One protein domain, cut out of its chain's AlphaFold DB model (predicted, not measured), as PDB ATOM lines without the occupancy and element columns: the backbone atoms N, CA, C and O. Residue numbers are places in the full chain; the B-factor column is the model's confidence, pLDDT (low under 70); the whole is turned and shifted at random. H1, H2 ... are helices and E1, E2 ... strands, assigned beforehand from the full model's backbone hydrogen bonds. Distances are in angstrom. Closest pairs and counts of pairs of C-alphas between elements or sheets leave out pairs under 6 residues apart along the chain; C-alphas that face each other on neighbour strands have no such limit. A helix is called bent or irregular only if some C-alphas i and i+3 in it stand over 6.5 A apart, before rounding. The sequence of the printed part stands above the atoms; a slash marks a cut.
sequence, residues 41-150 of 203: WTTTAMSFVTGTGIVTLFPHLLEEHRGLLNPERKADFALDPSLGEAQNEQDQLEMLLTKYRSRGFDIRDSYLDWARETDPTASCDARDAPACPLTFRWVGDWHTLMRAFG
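AT A GLANCE: This is residues 41 to 150 of the 203 residues of an uncharacterized protein of Polyporus arcularius HHB13444 (UniProt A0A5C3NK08). Three limbs spread loosely from a short pair of parallel strands, E3 and E4: a small sheet of three strands, E1, E2 and E5, at one end, the two helices H2 and H3 with the loop between them at the other, and H4 in a third direction, from which a long stretch, residues 119 to 144, loops back to the small sheet. The short helix H1 joins the small sheet to the strand pair. The printed part has 110 residues, with four named helices and five named strands in the order E1, E2, H1, E3, H2, H3, E4, H4, E5. The small sheet runs E1, E2, E5, all antiparallel, and the class is mixed, helices and strands, with under half of the residues in named elements. The whole is only just loose, close to compact, with a radius of gyration of the C-alphas of 15.8 A, and spans 49 by 41 by 27 A.

IN THESE COORDINATES: The printed part begins at Trp 41, and E1 follows as residues 47 to 50, with C-alpha 47 at (383.858, 429.163, 397.889). E2 is residues 53 to 56; E1 and E2 each measure 10.2 A from first to last C-alpha. H1, residues 59 to 63, measures 6.1 A, and E3, residues 66 to 68, 7.0 A. H2 is residues 71 to 77, 10.8 A. H3, residues 87 to 101, is the longest helix at 20.1 A, with C-alpha 87 at (404.200, 426.781, 420.612); it is neither bent nor irregular, but only just: C-alphas 96 and 99 are 6.5 A apart. E4, residues 106 to 108, measures 6.7 A, and H4, residues 111 to 118, 12.1 A. E5, residues 145 to 148, measures 9.9 A and ends at C-alpha 148, (374.462, 429.939, 388.248).

HOW THE PARTS SIT: E1 and E2 form a hairpin, antiparallel at 157 degrees between their directions, with N 48 and O 55 at 2.9 A, within hydrogen-bond range. E5 is antiparallel to E2 at 172 degrees, with N 54 and O 147 at 2.8 A; E1 and E5 are the edge strands. H1 only grazes this sheet, with its residues 59 to 62; its closest C-alpha pair with E5 is Pro 59 and Leu 145, 6.0 A. The closest C-alphas of H1 and E3 are those of Leu 61 and Gly 67, 6.2 A. E3 and E4 are parallel at 23 degrees, with N 67 and O 106 at 2.8 A and N 108 and O 67 at 2.9 A. E3, H2, H3 and E4 make a strand-helix-strand unit, two parallel neighbour strands with helices between them in the chain, and its crossover is right-handed. H2 and H3 are close but not clearly touching, with the C-alphas of Phe 77 and Glu 89 at 5.9 A; they run opposite ways at a steep tilt of 48 degrees. The C-alphas of Arg 101 in H3 and Ile 107 in E4 are the closest of the two, 7.2 A. The closest C-alphas of E3 and H4 are those of Leu 68 and Tyr 111, 7.1 A. H4 is apart from H1, H2 and H3. In H1 every O i to N i+4 pair is within hydrogen-bond range; in H2 2 of 3 are, in H3 9 of 11 and in H4 2 of 4.

THE WHOLE: The two C-alphas farthest apart are those of Glu 85 and Gly 150, 51.4 A. The printed part has no cut. The link from H4 to E5, 26 residues, is long; that from H2 to H3, 9 residues, is short, and the others are tight. The mean pLDDT of the printed part is 79.7, and residues 74 to 92, 126 to 128 and 150 are under 70 in this predicted model.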
ATOM      1  N   TRP A  41     390.434 431.759 407.606       81.00
ATOM      2  CA  TRP A  41     391.888 431.608 407.763       81.00
ATOM      3  C   TRP A  41     392.648 431.537 406.447       81.00
ATOM      4  O   TRP A  41     393.822 431.892 406.387       81.00
ATOM      5  N   THR A  42     391.991 431.046 405.401       87.50
ATOM      6  CA  THR A  42     392.614 430.870 404.102       87.50
ATOM      7  C   THR A  42     391.618 431.008 402.957       87.50
ATOM      8  O   THR A  42     390.433 430.692 403.096       87.50
ATOM      9  N   THR A  43     392.111 431.454 401.800       90.81
ATOM     10  CA  THR A  43     391.317 431.585 400.571       90.81
ATOM     11  C   THR A  43     390.777 430.253 400.046       90.81
ATOM     12  O   THR A  43     389.814 430.258 399.280       90.81
ATOM     13  N   THR A  44     391.305 429.108 400.499       89.44
ATOM     14  CA  THR A  44     390.794 427.774 400.118       89.44
ATOM     15  C   THR A  44     389.340 427.547 400.551       89.44
ATOM     16  O   THR A  44     388.629 426.745 399.948       89.44
ATOM     17  N   ALA A  45     388.876 428.273 401.575       83.94
ATOM     18  CA  ALA A  45     387.514 428.212 402.096       83.94
ATOM     19  C   ALA A  45     386.578 429.280 401.499       83.94
ATOM     20  O   ALA A  45     385.411 429.354 401.873       83.94
ATOM     21  N   MET A  46     387.052 430.107 400.560       88.94
ATOM     22  CA  MET A  46     386.282 431.230 400.004       88.94
ATOM     23  C   MET A  46     385.460 430.836 398.769       88.94
ATOM     24  O   MET A  46     385.364 431.580 397.787       88.94
ATOM     25  N   SER A  47     384.867 429.643 398.830       87.62
ATOM     26  CA  SER A  47     383.858 429.163 397.889       87.62
ATOM     27  C   SER A  47     382.582 428.827 398.646       87.62
ATOM     28  O   SER A  47     382.628 428.166 399.678       87.62
ATOM     29  N   PHE A  48     381.442 429.278 398.138       85.88
ATOM     30  CA  PHE A  48     380.162 429.148 398.824       85.88
ATOM     31  C   PHE A  48     379.009 428.993 397.839       85.88
ATOM     32  O   PHE A  48     379.121 429.271 396.646       85.88
ATOM     33  N   VAL A  49     377.882 428.526 398.363       83.56
ATOM     34  CA  VAL A  49     376.653 428.323 397.604       83.56
ATOM     35  C   VAL A  49     375.654 429.410 397.979       83.56
ATOM     36  O   VAL A  49     375.460 429.711 399.153       83.56
ATOM     37  N   THR A  50     375.005 429.990 396.977       80.12
ATOM     38  CA  THR A  50     373.868 430.899 397.137       80.12
ATOM     39  C   THR A  50     372.589 430.205 396.673       80.12
ATOM     40  O   THR A  50     372.626 429.129 396.079       80.12
ATOM     41  N   GLY A  51     371.428 430.839 396.858       76.12
ATOM     42  CA  GLY A  51     370.174 430.323 396.292       76.12
ATOM     43  C   GLY A  51     370.159 430.234 394.756       76.12
ATOM     44  O   GLY A  51     369.262 429.616 394.182       76.12
ATOM     45  N   THR A  52     371.131 430.848 394.075       73.38
ATOM     46  CA  THR A  52     371.164 430.977 392.614       73.38
ATOM     47  C   THR A  52     372.433 430.443 391.972       73.38
ATOM     48  O   THR A  52     372.503 430.463 390.746       73.38
ATOM     49  N   GLY A  53     373.415 429.950 392.728       82.06
ATOM     50  CA  GLY A  53     374.639 429.413 392.147       82.06
ATOM     51  C   GLY A  53     375.731 429.062 393.148       82.06
ATOM     52  O   GLY A  53     375.546 429.108 394.359       82.06
ATOM     53  N   ILE A  54     376.894 428.732 392.599       87.75
ATOM     54  CA  ILE A  54     378.151 428.541 393.323       87.75
ATOM     55  C   ILE A  54     379.037 429.750 393.032       87.75
ATOM     56  O   ILE A  54     379.129 430.184 391.882       87.75
ATOM     57  N   VAL A  55     379.674 430.290 394.064       89.75
ATOM     58  CA  VAL A  55     380.564 431.448 393.986       89.75
ATOM     59  C   VAL A  55     381.930 431.064 394.538       89.75
ATOM     60  O   VAL A  55     382.012 430.456 395.601       89.75
ATOM     61  N   THR A  56     382.992 431.460 393.845       91.19
ATOM     62  CA  THR A  56     384.381 431.313 394.289       91.19
ATOM     63  C   THR A  56     385.082 432.658 394.160       91.19
ATOM     64  O   THR A  56     385.161 433.214 393.065       91.19
ATOM     65  N   LEU A  57     385.605 433.184 395.274       90.19
ATOM     66  CA  LEU A  57     386.272 434.494 395.292       90.19
ATOM     67  C   LEU A  57     387.694 434.452 394.714       90.19
ATOM     68  O   LEU A  57     388.200 435.472 394.259       90.19
ATOM     69  N   PHE A  58     388.343 433.286 394.720       90.50
ATOM     70  CA  PHE A  58     389.706 433.102 394.211       90.50
ATOM     71  C   PHE A  58     389.781 431.879 393.284       90.50
ATOM     72  O   PHE A  58     390.410 430.882 393.638       90.50
ATOM     73  N   PRO A  59     389.118 431.914 392.111       89.94
ATOM     74  CA  PRO A  59     389.010 430.750 391.232       89.94
ATOM     75  C   PRO A  59     390.374 430.278 390.737       89.94
ATOM     76  O   PRO A  59     390.643 429.085 390.760       89.94
ATOM     77  N   HIS A  60     391.264 431.212 390.399       87.62
ATOM     78  CA  HIS A  60     392.611 430.886 389.939       87.62
ATOM     79  C   HIS A  60     393.427 430.143 391.005       87.62
ATOM     80  O   HIS A  60     394.013 429.105 390.722       87.62
ATOM     81  N   LEU A  61     393.387 430.612 392.260       90.88
ATOM     82  CA  LEU A  61     394.058 429.917 393.361       90.88
ATOM     83  C   LEU A  61     393.438 428.537 393.607       90.88
ATOM     84  O   LEU A  61     394.158 427.572 393.827       90.88
ATOM     85  N   LEU A  62     392.108 428.428 393.533       91.38
ATOM     86  CA  LEU A  62     391.418 427.153 393.708       91.38
ATOM     87  C   LEU A  62     391.826 426.125 392.640       91.38
ATOM     88  O   LEU A  62     392.120 424.983 392.984       91.38
ATOM     89  N   GLU A  63     391.856 426.522 391.366       91.06
ATOM     90  CA  GLU A  63     392.235 425.655 390.240       91.06
ATOM     91  C   GLU A  63     393.679 425.150 390.365       91.06
ATOM     92  O   GLU A  63     393.957 423.971 390.135       91.06
ATOM     93  N   GLU A  64     394.585 426.016 390.812       92.44
ATOM     94  CA  GLU A  64     395.999 425.695 391.012       92.44
ATOM     95  C   GLU A  64     396.292 424.977 392.338       92.44
ATOM     96  O   GLU A  64     397.455 424.721 392.643       92.44
ATOM     97  N   HIS A  65     395.264 424.645 393.129       94.56
ATOM     98  CA  HIS A  65     395.409 424.095 394.483       94.56
ATOM     99  C   HIS A  65     396.326 424.964 395.361       94.56
ATOM    100  O   HIS A  65     397.209 424.481 396.065       94.56
ATOM    101  N   ARG A  66     396.099 426.276 395.329       94.12
ATOM    102  CA  ARG A  66     396.816 427.295 396.098       94.12
ATOM    103  C   ARG A  66     395.890 427.967 397.107       94.12
ATOM    104  O   ARG A  66     394.698 428.158 396.865       94.12
ATOM    105  N   GLY A  67     396.437 428.341 398.256       92.06
ATOM    106  CA  GLY A  67     395.713 429.030 399.321       92.06
ATOM    107  C   GLY A  67     396.548 430.139 399.938       92.06
ATOM    108  O   GLY A  67     397.696 429.920 400.299       92.06
ATOM    109  N   LEU A  68     395.983 431.328 400.092       90.00
ATOM    110  CA  LEU A  68     396.626 432.391 400.858       90.00
ATOM    111  C   LEU A  68     396.130 432.369 402.290       90.00
ATOM    112  O   LEU A  68     394.942 432.129 402.513       90.00
ATOM    113  N   LEU A  69     397.028 432.607 403.240       87.06
ATOM    114  CA  LEU A  69     396.680 432.832 404.636       87.06
ATOM    115  C   LEU A  69     396.131 434.241 404.823       87.06
ATOM    116  O   LEU A  69     396.598 435.201 404.214       87.06
ATOM    117  N   ASN A  70     395.127 434.356 405.682       83.25
ATOM    118  CA  ASN A  70     394.586 435.642 406.071       83.25
ATOM    119  C   ASN A  70     395.501 436.280 407.136       83.25
ATOM    120  O   ASN A  70     395.586 435.744 408.247       83.25
ATOM    121  N   PRO A  71     396.174 437.406 406.835       75.75
ATOM    122  CA  PRO A  71     397.124 438.024 407.758       75.75
ATOM    123  C   PRO A  71     396.454 438.542 409.036       75.75
ATOM    124  O   PRO A  71     397.040 438.435 410.110       75.75
ATOM    125  N   GLU A  72     395.206 439.013 408.952       73.44
ATOM    126  CA  GLU A  72     394.452 439.490 410.121       73.44
ATOM    127  C   GLU A  72     394.190 438.352 411.112       73.44
ATOM    128  O   GLU A  72     394.262 438.529 412.322       73.44
ATOM    129  N   ARG A  73     393.963 437.139 410.600       71.31
ATOM    130  CA  ARG A  73     393.724 435.969 411.445       71.31
ATOM    131  C   ARG A  73     394.995 435.442 412.101       71.31
ATOM    132  O   ARG A  73     394.932 434.943 413.218       71.31
ATOM    133  N   LYS A  74     396.163 435.609 411.473       64.94
ATOM    134  CA  LYS A  74     397.445 435.331 412.144       64.94
ATOM    135  C   LYS A  74     397.645 436.214 413.379       64.94
ATOM    136  O   LYS A  74     398.167 435.733 414.378       64.94
ATOM    137  N   ALA A  75     397.210 437.472 413.321       65.00
ATOM    138  CA  ALA A  75     397.317 438.394 414.449       65.00
ATOM    139  C   ALA A  75     396.395 438.018 415.626       65.00
ATOM    140  O   ALA A  75     396.746 438.299 416.771       65.00
ATOM    141  N   ASP A  76     395.264 437.347 415.372       63.22
ATOM    142  CA  ASP A  76     394.333 436.906 416.423       63.22
ATOM    143  C   ASP A  76     394.979 435.907 417.408       63.22
ATOM    144  O   ASP A  76     394.649 435.931 418.594       63.22
ATOM    145  N   PHE A  77     395.918 435.064 416.955       58.22
ATOM    146  CA  PHE A  77     396.630 434.115 417.821       58.22
ATOM    147  C   PHE A  77     397.584 434.813 418.794       58.22
ATOM    148  O   PHE A  77     397.525 434.547 419.991       58.22
ATOM    149  N   ALA A  78     398.343 435.797 418.306       55.97
ATOM    150  CA  ALA A  78     399.295 436.567 419.108       55.97
ATOM    151  C   ALA A  78     398.639 437.394 420.237       55.97
ATOM    152  O   ALA A  78     399.329 437.951 421.095       55.97
ATOM    153  N   LEU A  79     397.307 437.532 420.221       53.03
ATOM    154  CA  LEU A  79     396.529 438.383 421.124       53.03
ATOM    155  C   LEU A  79     395.698 437.609 422.157       53.03
ATOM    156  O   LEU A  79     395.024 438.251 422.976       53.03
ATOM    157  N   ASP A  80     395.721 436.270 422.156       53.72
ATOM    158  CA  ASP A  80     395.018 435.476 423.166       53.72
ATOM    159  C   ASP A  80     395.964 434.883 424.232       53.72
ATOM    160  O   ASP A  80     396.468 433.769 424.084       53.72
ATOM    161  N   PRO A  81     396.160 435.579 425.370       49.91
ATOM    162  CA  PRO A  81     397.024 435.104 426.451       49.91
ATOM    163  C   PRO A  81     396.503 433.841 427.161       49.91
ATOM    164  O   PRO A  81     397.228 433.274 427.976       49.91
ATOM    165  N   SER A  82     395.272 433.384 426.882       53.38
ATOM    166  CA  SER A  82     394.746 432.118 427.414       53.38
ATOM    167  C   SER A  82     395.195 430.888 426.618       53.38
ATOM    168  O   SER A  82     395.056 429.769 427.114       53.38
ATOM    169  N   LEU A  83     395.771 431.080 425.425       52.16
ATOM    170  CA  LEU A  83     396.228 429.989 424.559       52.16
ATOM    171  C   LEU A  83     397.639 429.478 424.895       52.16
ATOM    172  O   LEU A  83     398.041 428.460 424.341       52.16
ATOM    173  N   GLY A  84     398.344 430.070 425.865       47.03
ATOM    174  CA  GLY A  84     399.677 429.618 426.284       47.03
ATOM    175  C   GLY A  84     400.769 429.914 425.248       47.03
ATOM    176  O   GLY A  84     400.486 430.123 424.075       47.03
ATOM    177  N   GLU A  85     402.021 429.983 425.712       51.25
ATOM    178  CA  GLU A  85     403.209 430.405 424.954       51.25
ATOM    179  C   GLU A  85     403.251 429.852 423.513       51.25
ATOM    180  O   GLU A  85     402.997 428.669 423.303       51.25
ATOM    181  N   ALA A  86     403.597 430.731 422.561       51.75
ATOM    182  CA  ALA A  86     403.799 430.618 421.100       51.75
ATOM    183  C   ALA A  86     403.876 429.231 420.407       51.75
ATOM    184  O   ALA A  86     403.542 429.127 419.228       51.75
ATOM    185  N   GLN A  87     404.297 428.165 421.090       50.88
ATOM    186  CA  GLN A  87     404.200 426.781 420.612       50.88
ATOM    187  C   GLN A  87     402.755 426.353 420.315       50.88
ATOM    188  O   GLN A  87     402.534 425.629 419.351       50.88
ATOM    189  N   ASN A  88     401.762 426.852 421.056       61.69
ATOM    190  CA  ASN A  88     400.364 426.465 420.833       61.69
ATOM    191  C   ASN A  88     399.735 427.128 419.591       61.69
ATOM    192  O   ASN A  88     398.839 426.559 418.972       61.69
ATOM    193  N   GLU A  89     400.193 428.324 419.206       62.47
ATOM    194  CA  GLU A  89     399.630 429.088 418.082       62.47
ATOM    195  C   GLU A  89     399.971 428.455 416.731       62.47
ATOM    196  O   GLU A  89     399.096 428.255 415.884       62.47
ATOM    197  N   GLN A  90     401.250 428.111 416.545       67.12
ATOM    198  CA  GLN A  90     401.726 427.448 415.336       67.12
ATOM    199  C   GLN A  90     401.034 426.091 415.181       67.12
ATOM    200  O   GLN A  90     400.525 425.795 414.104       67.12
ATOM    201  N   ASP A  91     400.936 425.314 416.261       68.44
ATOM    202  CA  ASP A  91     400.296 423.998 416.249       68.44
ATOM    203  C   ASP A  91     398.790 424.089 415.948       68.44
ATOM    204  O   ASP A  91     398.263 423.293 415.167       68.44
ATOM    205  N   GLN A  92     398.086 425.094 416.481       69.12
ATOM    206  CA  GLN A  92     396.667 425.321 416.185       69.12
ATOM    207  C   GLN A  92     396.434 425.767 414.741       69.12
ATOM    208  O   GLN A  92     395.532 425.247 414.076       69.12
ATOM    209  N   LEU A  93     397.247 426.696 414.228       74.88
ATOM    210  CA  LEU A  93     397.189 427.081 412.820       74.88
ATOM    211  C   LEU A  93     397.463 425.864 411.931       74.88
ATOM    212  O   LEU A  93     396.701 425.587 411.008       74.88
ATOM    213  N   GLU A  94     398.496 425.090 412.240       78.56
ATOM    214  CA  GLU A  94     398.845 423.872 411.512       78.56
ATOM    215  C   GLU A  94     397.716 422.833 411.539       78.56
ATOM    216  O   GLU A  94     397.378 422.268 410.494       78.56
ATOM    217  N   MET A  95     397.030 422.650 412.672       76.06
ATOM    218  CA  MET A  95     395.824 421.818 412.752       76.06
ATOM    219  C   MET A  95     394.707 422.317 411.823       76.06
ATOM    220  O   MET A  95     394.095 421.514 411.109       76.06
ATOM    221  N   LEU A  96     394.455 423.631 411.779       76.75
ATOM    222  CA  LEU A  96     393.449 424.230 410.890       76.75
ATOM    223  C   LEU A  96     393.816 424.053 409.408       76.75
ATOM    224  O   LEU A  96     392.943 423.795 408.571       76.75
ATOM    225  N   LEU A  97     395.105 424.149 409.073       84.75
ATOM    226  CA  LEU A  97     395.608 424.013 407.704       84.75
ATOM    227  C   LEU A  97     395.736 422.556 407.250       84.75
ATOM    228  O   LEU A  97     395.618 422.288 406.051       84.75
ATOM    229  N   THR A  98     395.903 421.609 408.176       88.00
ATOM    230  CA  THR A  98     396.076 420.171 407.889       88.00
ATOM    231  C   THR A  98     394.963 419.626 406.992       88.00
ATOM    232  O   THR A  98     395.229 418.908 406.022       88.00
ATOM    233  N   LYS A  99     393.708 420.027 407.234       85.25
ATOM    234  CA  LYS A  99     392.554 419.640 406.400       85.25
ATOM    235  C   LYS A  99     392.727 420.053 404.937       85.25
ATOM    236  O   LYS A  99     392.336 419.306 404.047       85.25
ATOM    237  N   TYR A 100     393.272 421.236 404.677       90.25
ATOM    238  CA  TYR A 100     393.424 421.762 403.320       90.25
ATOM    239  C   TYR A 100     394.700 421.248 402.655       90.25
ATOM    240  O   TYR A 100     394.655 420.825 401.503       90.25
ATOM    241  N   ARG A 101     395.810 421.160 403.392       92.94
ATOM    242  CA  ARG A 101     397.056 420.579 402.874       92.94
ATOM    243  C   ARG A 101     396.907 419.103 402.508       92.94
ATOM    244  O   ARG A 101     397.360 418.693 401.447       92.94
ATOM    245  N   SER A 102     396.182 418.317 403.306       90.69
ATOM    246  CA  SER A 102     395.866 416.916 402.962       90.69
ATOM    247  C   SER A 102     394.983 416.768 401.713       90.69
ATOM    248  O   SER A 102     394.949 415.698 401.114       90.69
ATOM    249  N   ARG A 103     394.304 417.842 401.284       90.44
ATOM    250  CA  ARG A 103     393.560 417.921 400.013       90.44
ATOM    251  C   ARG A 103     394.423 418.422 398.848       90.44
ATOM    252  O   ARG A 103     393.884 418.679 397.778       90.44
ATOM    253  N   GLY A 104     395.731 418.569 399.050       93.56
ATOM    254  CA  GLY A 104     396.686 418.979 398.022       93.56
ATOM    255  C   GLY A 104     396.880 420.487 397.886       93.56
ATOM    256  O   GLY A 104     397.542 420.900 396.942       93.56
ATOM    257  N   PHE A 105     396.335 421.309 398.792       95.00
ATOM    258  CA  PHE A 105     396.561 422.753 398.730       95.00
ATOM    259  C   PHE A 105     397.967 423.132 399.215       95.00
ATOM    260  O   PHE A 105     398.325 422.841 400.358       95.00
ATOM    261  N   ASP A 106     398.713 423.855 398.382       95.31
ATOM    262  CA  ASP A 106     399.888 424.625 398.792       95.31
ATOM    263  C   ASP A 106     399.409 425.949 399.399       95.31
ATOM    264  O   ASP A 106     398.708 426.723 398.744       95.31
ATOM    265  N   ILE A 107     399.718 426.189 400.674       92.81
ATOM    266  CA  ILE A 107     399.210 427.343 401.422       92.81
ATOM    267  C   ILE A 107     400.372 428.235 401.841       92.81
ATOM    268  O   ILE A 107     401.249 427.784 402.578       92.81
ATOM    269  N   ARG A 108     400.339 429.503 401.421       90.31
ATOM    270  CA  ARG A 108     401.406 430.492 401.638       90.31
ATOM    271  C   ARG A 108     400.866 431.825 402.141       90.31
ATOM    272  O   ARG A 108     399.660 432.052 402.181       90.31
ATOM    273  N   ASP A 109     401.776 432.706 402.531       84.62
ATOM    274  CA  ASP A 109     401.449 434.053 403.003       84.62
ATOM    275  C   ASP A 109     401.271 435.052 401.867       84.62
ATOM    276  O   ASP A 109     400.457 435.971 401.964       84.62
ATOM    277  N   SER A 110     402.018 434.872 400.779       87.06
ATOM    278  CA  SER A 110     402.018 435.801 399.661       87.06
ATOM    279  C   SER A 110     401.876 435.075 398.338       87.06
ATOM    280  O   SER A 110     402.526 434.067 398.072       87.06
ATOM    281  N   TYR A 111     401.084 435.660 397.441       85.75
ATOM    282  CA  TYR A 111     401.003 435.192 396.060       85.75
ATOM    283  C   TYR A 111     402.368 435.250 395.354       85.75
ATOM    284  O   TYR A 111     402.670 434.420 394.495       85.75
ATOM    285  N   LEU A 112     403.217 436.211 395.741       88.44
ATOM    286  CA  LEU A 112     404.553 436.357 395.169       88.44
ATOM    287  C   LEU A 112     405.459 435.168 395.467       88.44
ATOM    288  O   LEU A 112     406.408 434.958 394.720       88.44
ATOM    289  N   ASP A 113     405.168 434.390 396.508       89.50
ATOM    290  CA  ASP A 113     405.980 433.226 396.846       89.50
ATOM    291  C   ASP A 113     405.909 432.177 395.732       89.50
ATOM    292  O   ASP A 113     406.920 431.555 395.436       89.50
ATOM    293  N   TRP A 114     404.759 432.022 395.064       90.38
ATOM    294  CA  TRP A 114     404.638 431.168 393.875       90.38
ATOM    295  C   TRP A 114     405.177 431.840 392.618       90.38
ATOM    296  O   TRP A 114     405.876 431.212 391.827       90.38
ATOM    297  N   ALA A 115     404.863 433.123 392.413       86.81
ATOM    298  CA  ALA A 115     405.307 433.839 391.217       86.81
ATOM    299  C   ALA A 115     406.843 433.844 391.101       86.81
ATOM    300  O   ALA A 115     407.388 433.646 390.015       86.81
ATOM    301  N   ARG A 116     407.539 433.987 392.238       90.56
ATOM    302  CA  ARG A 116     409.005 434.033 392.316       90.56
ATOM    303  C   ARG A 116     409.711 432.708 392.087       90.56
ATOM    304  O   ARG A 116     410.904 432.718 391.797       90.56
ATOM    305  N   GLU A 117     409.000 431.586 392.159       92.88
ATOM    306  CA  GLU A 117     409.552 430.291 391.742       92.88
ATOM    307  C   GLU A 117     409.766 430.232 390.230       92.88
ATOM    308  O   GLU A 117     410.677 429.556 389.761       92.88
ATOM    309  N   THR A 118     408.931 430.947 389.472       90.62
ATOM    310  CA  THR A 118     409.022 431.007 388.008       90.62
ATOM    311  C   THR A 118     409.853 432.202 387.549       90.62
ATOM    312  O   THR A 118     410.688 432.067 386.658       90.62
ATOM    313  N   ASP A 119     409.651 433.364 388.172       91.62
ATOM    314  CA  ASP A 119     410.386 434.594 387.888       91.62
ATOM    315  C   ASP A 119     410.846 435.249 389.199       91.62
ATOM    316  O   ASP A 119     410.058 435.945 389.844       91.62
ATOM    317  N   PRO A 120     412.126 435.103 389.588       93.88
ATOM    318  CA  PRO A 120     412.662 435.705 390.808       93.88
ATOM    319  C   PRO A 120     412.490 437.230 390.902       93.88
ATOM    320  O   PRO A 120     412.571 437.785 392.000       93.88
ATOM    321  N   THR A 121     412.254 437.915 389.778       91.88
ATOM    322  CA  THR A 121     412.030 439.367 389.723       91.88
ATOM    323  C   THR A 121     410.559 439.766 389.868       91.88
ATOM    324  O   THR A 121     410.257 440.959 389.964       91.88
ATOM    325  N   ALA A 122     409.647 438.789 389.960       87.75
ATOM    326  CA  ALA A 122     408.221 439.027 390.109       87.75
ATOM    327  C   ALA A 122     407.919 439.948 391.304       87.75
ATOM    328  O   ALA A 122     408.378 439.756 392.442       87.75
ATOM    329  N   SER A 123     407.101 440.958 391.023       86.88
ATOM    330  CA  SER A 123     406.651 441.970 391.971       86.88
ATOM    331  C   SER A 123     405.135 442.131 391.891       86.88
ATOM    332  O   SER A 123     404.495 441.709 390.930       86.88
ATOM    333  N   CYS A 124     404.540 442.677 392.950       81.31
ATOM    334  CA  CYS A 124     403.100 442.885 393.014       81.31
ATOM    335  C   CYS A 124     402.762 444.279 392.480       81.31
ATOM    336  O   CYS A 124     403.169 445.267 393.086       81.31
ATOM    337  N   ASP A 125     401.979 444.355 391.403       72.75
ATOM    338  CA  ASP A 125     401.500 445.633 390.848       72.75
ATOM    339  C   ASP A 125     400.291 446.211 391.621       72.75
ATOM    340  O   ASP A 125     399.842 447.316 391.348       72.75
ATOM    341  N   ALA A 126     399.762 445.485 392.620       65.62
ATOM    342  CA  ALA A 126     398.665 445.834 393.545       65.62
ATOM    343  C   ALA A 126     397.300 446.250 392.937       65.62
ATOM    344  O   ALA A 126     396.265 445.973 393.541       65.62
ATOM    345  N   ARG A 127     397.257 446.879 391.759       64.31
ATOM    346  CA  ARG A 127     396.041 447.308 391.058       64.31
ATOM    347  C   ARG A 127     395.271 446.141 390.460       64.31
ATOM    348  O   ARG A 127     394.065 446.077 390.659       64.31
ATOM    349  N   ASP A 128     395.976 445.219 389.807       65.00
ATOM    350  CA  ASP A 128     395.356 444.133 389.032       65.00
ATOM    351  C   ASP A 128     395.752 442.734 389.522       65.00
ATOM    352  O   ASP A 128     395.416 441.726 388.902       65.00
ATOM    353  N   ALA A 129     396.477 442.648 390.640       75.44
ATOM    354  CA  ALA A 129     396.911 441.373 391.189       75.44
ATOM    355  C   ALA A 129     395.726 440.672 391.891       75.44
ATOM    356  O   ALA A 129     395.363 441.065 392.999       75.44
ATOM    357  N   PRO A 130     395.151 439.590 391.323       72.25
ATOM    358  CA  PRO A 130     393.900 438.985 391.807       72.25
ATOM    359  C   PRO A 130     393.971 438.495 393.257       72.25
ATOM    360  O   PRO A 130     392.953 438.364 393.933       72.25
ATOM    361  N   ALA A 131     395.178 438.206 393.729       79.12
ATOM    362  CA  ALA A 131     395.455 437.638 395.035       79.12
ATOM    363  C   ALA A 131     396.137 438.631 395.998       79.12
ATOM    364  O   ALA A 131     396.536 438.243 397.093       79.12
ATOM    365  N   CYS A 132     396.302 439.902 395.611       81.75
ATOM    366  CA  CYS A 132     396.930 440.898 396.476       81.75
ATOM    367  C   CYS A 132     395.945 441.401 397.549       81.75
ATOM    368  O   CYS A 132     394.829 441.792 397.211       81.75
ATOM    369  N   PRO A 133     396.355 441.472 398.833       72.62
ATOM    370  CA  PRO A 133     395.499 441.987 399.903       72.62
ATOM    371  C   PRO A 133     395.198 443.491 399.787       72.62
ATOM    372  O   PRO A 133     394.258 443.970 400.410       72.62
ATOM    373  N   LEU A 134     395.980 444.243 399.001       74.62
ATOM    374  CA  LEU A 134     395.745 445.670 398.748       74.62
ATOM    375  C   LEU A 134     394.746 445.920 397.609       74.62
ATOM    376  O   LEU A 134     394.309 447.055 397.415       74.62
ATOM    377  N   THR A 135     394.383 444.888 396.848       76.94
ATOM    378  CA  THR A 135     393.357 444.995 395.812       76.94
ATOM    379  C   THR A 135     391.985 445.030 396.477       76.94
ATOM    380  O   THR A 135     391.638 444.144 397.255       76.94
ATOM    381  N   PHE A 136     391.173 446.043 396.166       77.44
ATOM    382  CA  PHE A 136     389.792 446.099 396.643       77.44
ATOM    383  C   PHE A 136     388.969 444.983 395.993       77.44
ATOM    384  O   PHE A 136     388.863 444.916 394.769       77.44
ATOM    385  N   ARG A 137     388.372 444.122 396.822       78.69
ATOM    386  CA  ARG A 137     387.552 442.982 396.394       78.69
ATOM    387  C   ARG A 137     386.124 443.128 396.906       78.69
ATOM    388  O   ARG A 137     385.900 443.633 398.005       78.69
ATOM    389  N   TRP A 138     385.160 442.630 396.142       81.88
ATOM    390  CA  TRP A 138     383.789 442.418 396.612       81.88
ATOM    391  C   TRP A 138     383.197 441.185 395.938       81.88
ATOM    392  O   TRP A 138     383.639 440.758 394.872       81.88
ATOM    393  N   VAL A 139     382.176 440.593 396.557       80.62
ATOM    394  CA  VAL A 139     381.495 439.426 395.986       80.62
ATOM    395  C   VAL A 139     380.864 439.810 394.646       80.62
ATOM    396  O   VAL A 139     379.946 440.627 394.602       80.62
ATOM    397  N   GLY A 140     381.341 439.194 393.562       78.06
ATOM    398  CA  GLY A 140     380.863 439.465 392.203       78.06
ATOM    399  C   GLY A 140     381.679 440.506 391.434       78.06
ATOM    400  O   GLY A 140     381.229 440.965 390.385       78.06
ATOM    401  N   ASP A 141     382.861 440.884 391.932       81.00
ATOM    402  CA  ASP A 141     383.862 441.585 391.126       81.00
ATOM    403  C   ASP A 141     384.353 440.739 389.934       81.00
ATOM    404  O   ASP A 141     384.010 439.566 389.778       81.00
ATOM    405  N   TRP A 142     385.177 441.336 389.071       81.81
ATOM    406  CA  TRP A 142     385.692 440.676 387.865       81.81
ATOM    407  C   TRP A 142     386.641 439.500 388.147       81.81
ATOM    408  O   TRP A 142     386.913 438.707 387.247       81.81
ATOM    409  N   HIS A 143     387.125 439.370 389.383       82.12
ATOM    410  CA  HIS A 143     387.961 438.261 389.838       82.12
ATOM    411  C   HIS A 143     387.148 437.099 390.426       82.12
ATOM    412  O   HIS A 143     387.691 436.018 390.658       82.12
ATOM    413  N   THR A 144     385.861 437.310 390.698       85.94
ATOM    414  CA  THR A 144     384.967 436.308 391.272       85.94
ATOM    415  C   THR A 144     384.402 435.414 390.173       85.94
ATOM    416  O   THR A 144     383.828 435.892 389.194       85.94
ATOM    417  N   LEU A 145     384.470 434.095 390.363       88.69
ATOM    418  CA  LEU A 145     383.750 433.148 389.514       88.69
ATOM    419  C   LEU A 145     382.372 432.867 390.115       88.69
ATOM    420  O   LEU A 145     382.267 432.430 391.259       88.69
ATOM    421  N   MET A 146     381.315 433.064 389.327       88.94
ATOM    422  CA  MET A 146     379.954 432.670 389.689       88.94
ATOM    423  C   MET A 146     379.389 431.708 388.645       88.94
ATOM    424  O   MET A 146     379.274 432.038 387.464       88.94
ATOM    425  N   ARG A 147     378.966 430.527 389.097       83.38
ATOM    426  CA  ARG A 147     378.250 429.545 388.282       83.38
ATOM    427  C   ARG A 147     376.803 429.457 388.740       83.38
ATOM    428  O   ARG A 147     376.522 428.924 389.807       83.38
ATOM    429  N   ALA A 148     375.883 429.960 387.923       80.88
ATOM    430  CA  ALA A 148     374.462 429.939 388.248       80.88
ATOM    431  C   ALA A 148     373.875 428.512 388.249       80.88
ATOM    432  O   ALA A 148     374.250 427.664 387.436       80.88
ATOM    433  N   PHE A 149     372.908 428.278 389.132       76.62
ATOM    434  CA  PHE A 149     372.022 427.125 389.108       76.62
ATOM    435  C   PHE A 149     370.911 427.333 388.073       76.62
ATOM    436  O   PHE A 149     370.271 428.385 388.019       76.62
ATOM    437  N   GLY A 150     370.651 426.294 387.280       65.31
ATOM    438  CA  GLY A 150     369.584 426.275 386.279       65.31
ATOM    439  C   GLY A 150     369.989 426.834 384.913       65.31
ATOM    440  O   GLY A 150     370.897 427.654 384.780       65.31
TER     441      GLY A 150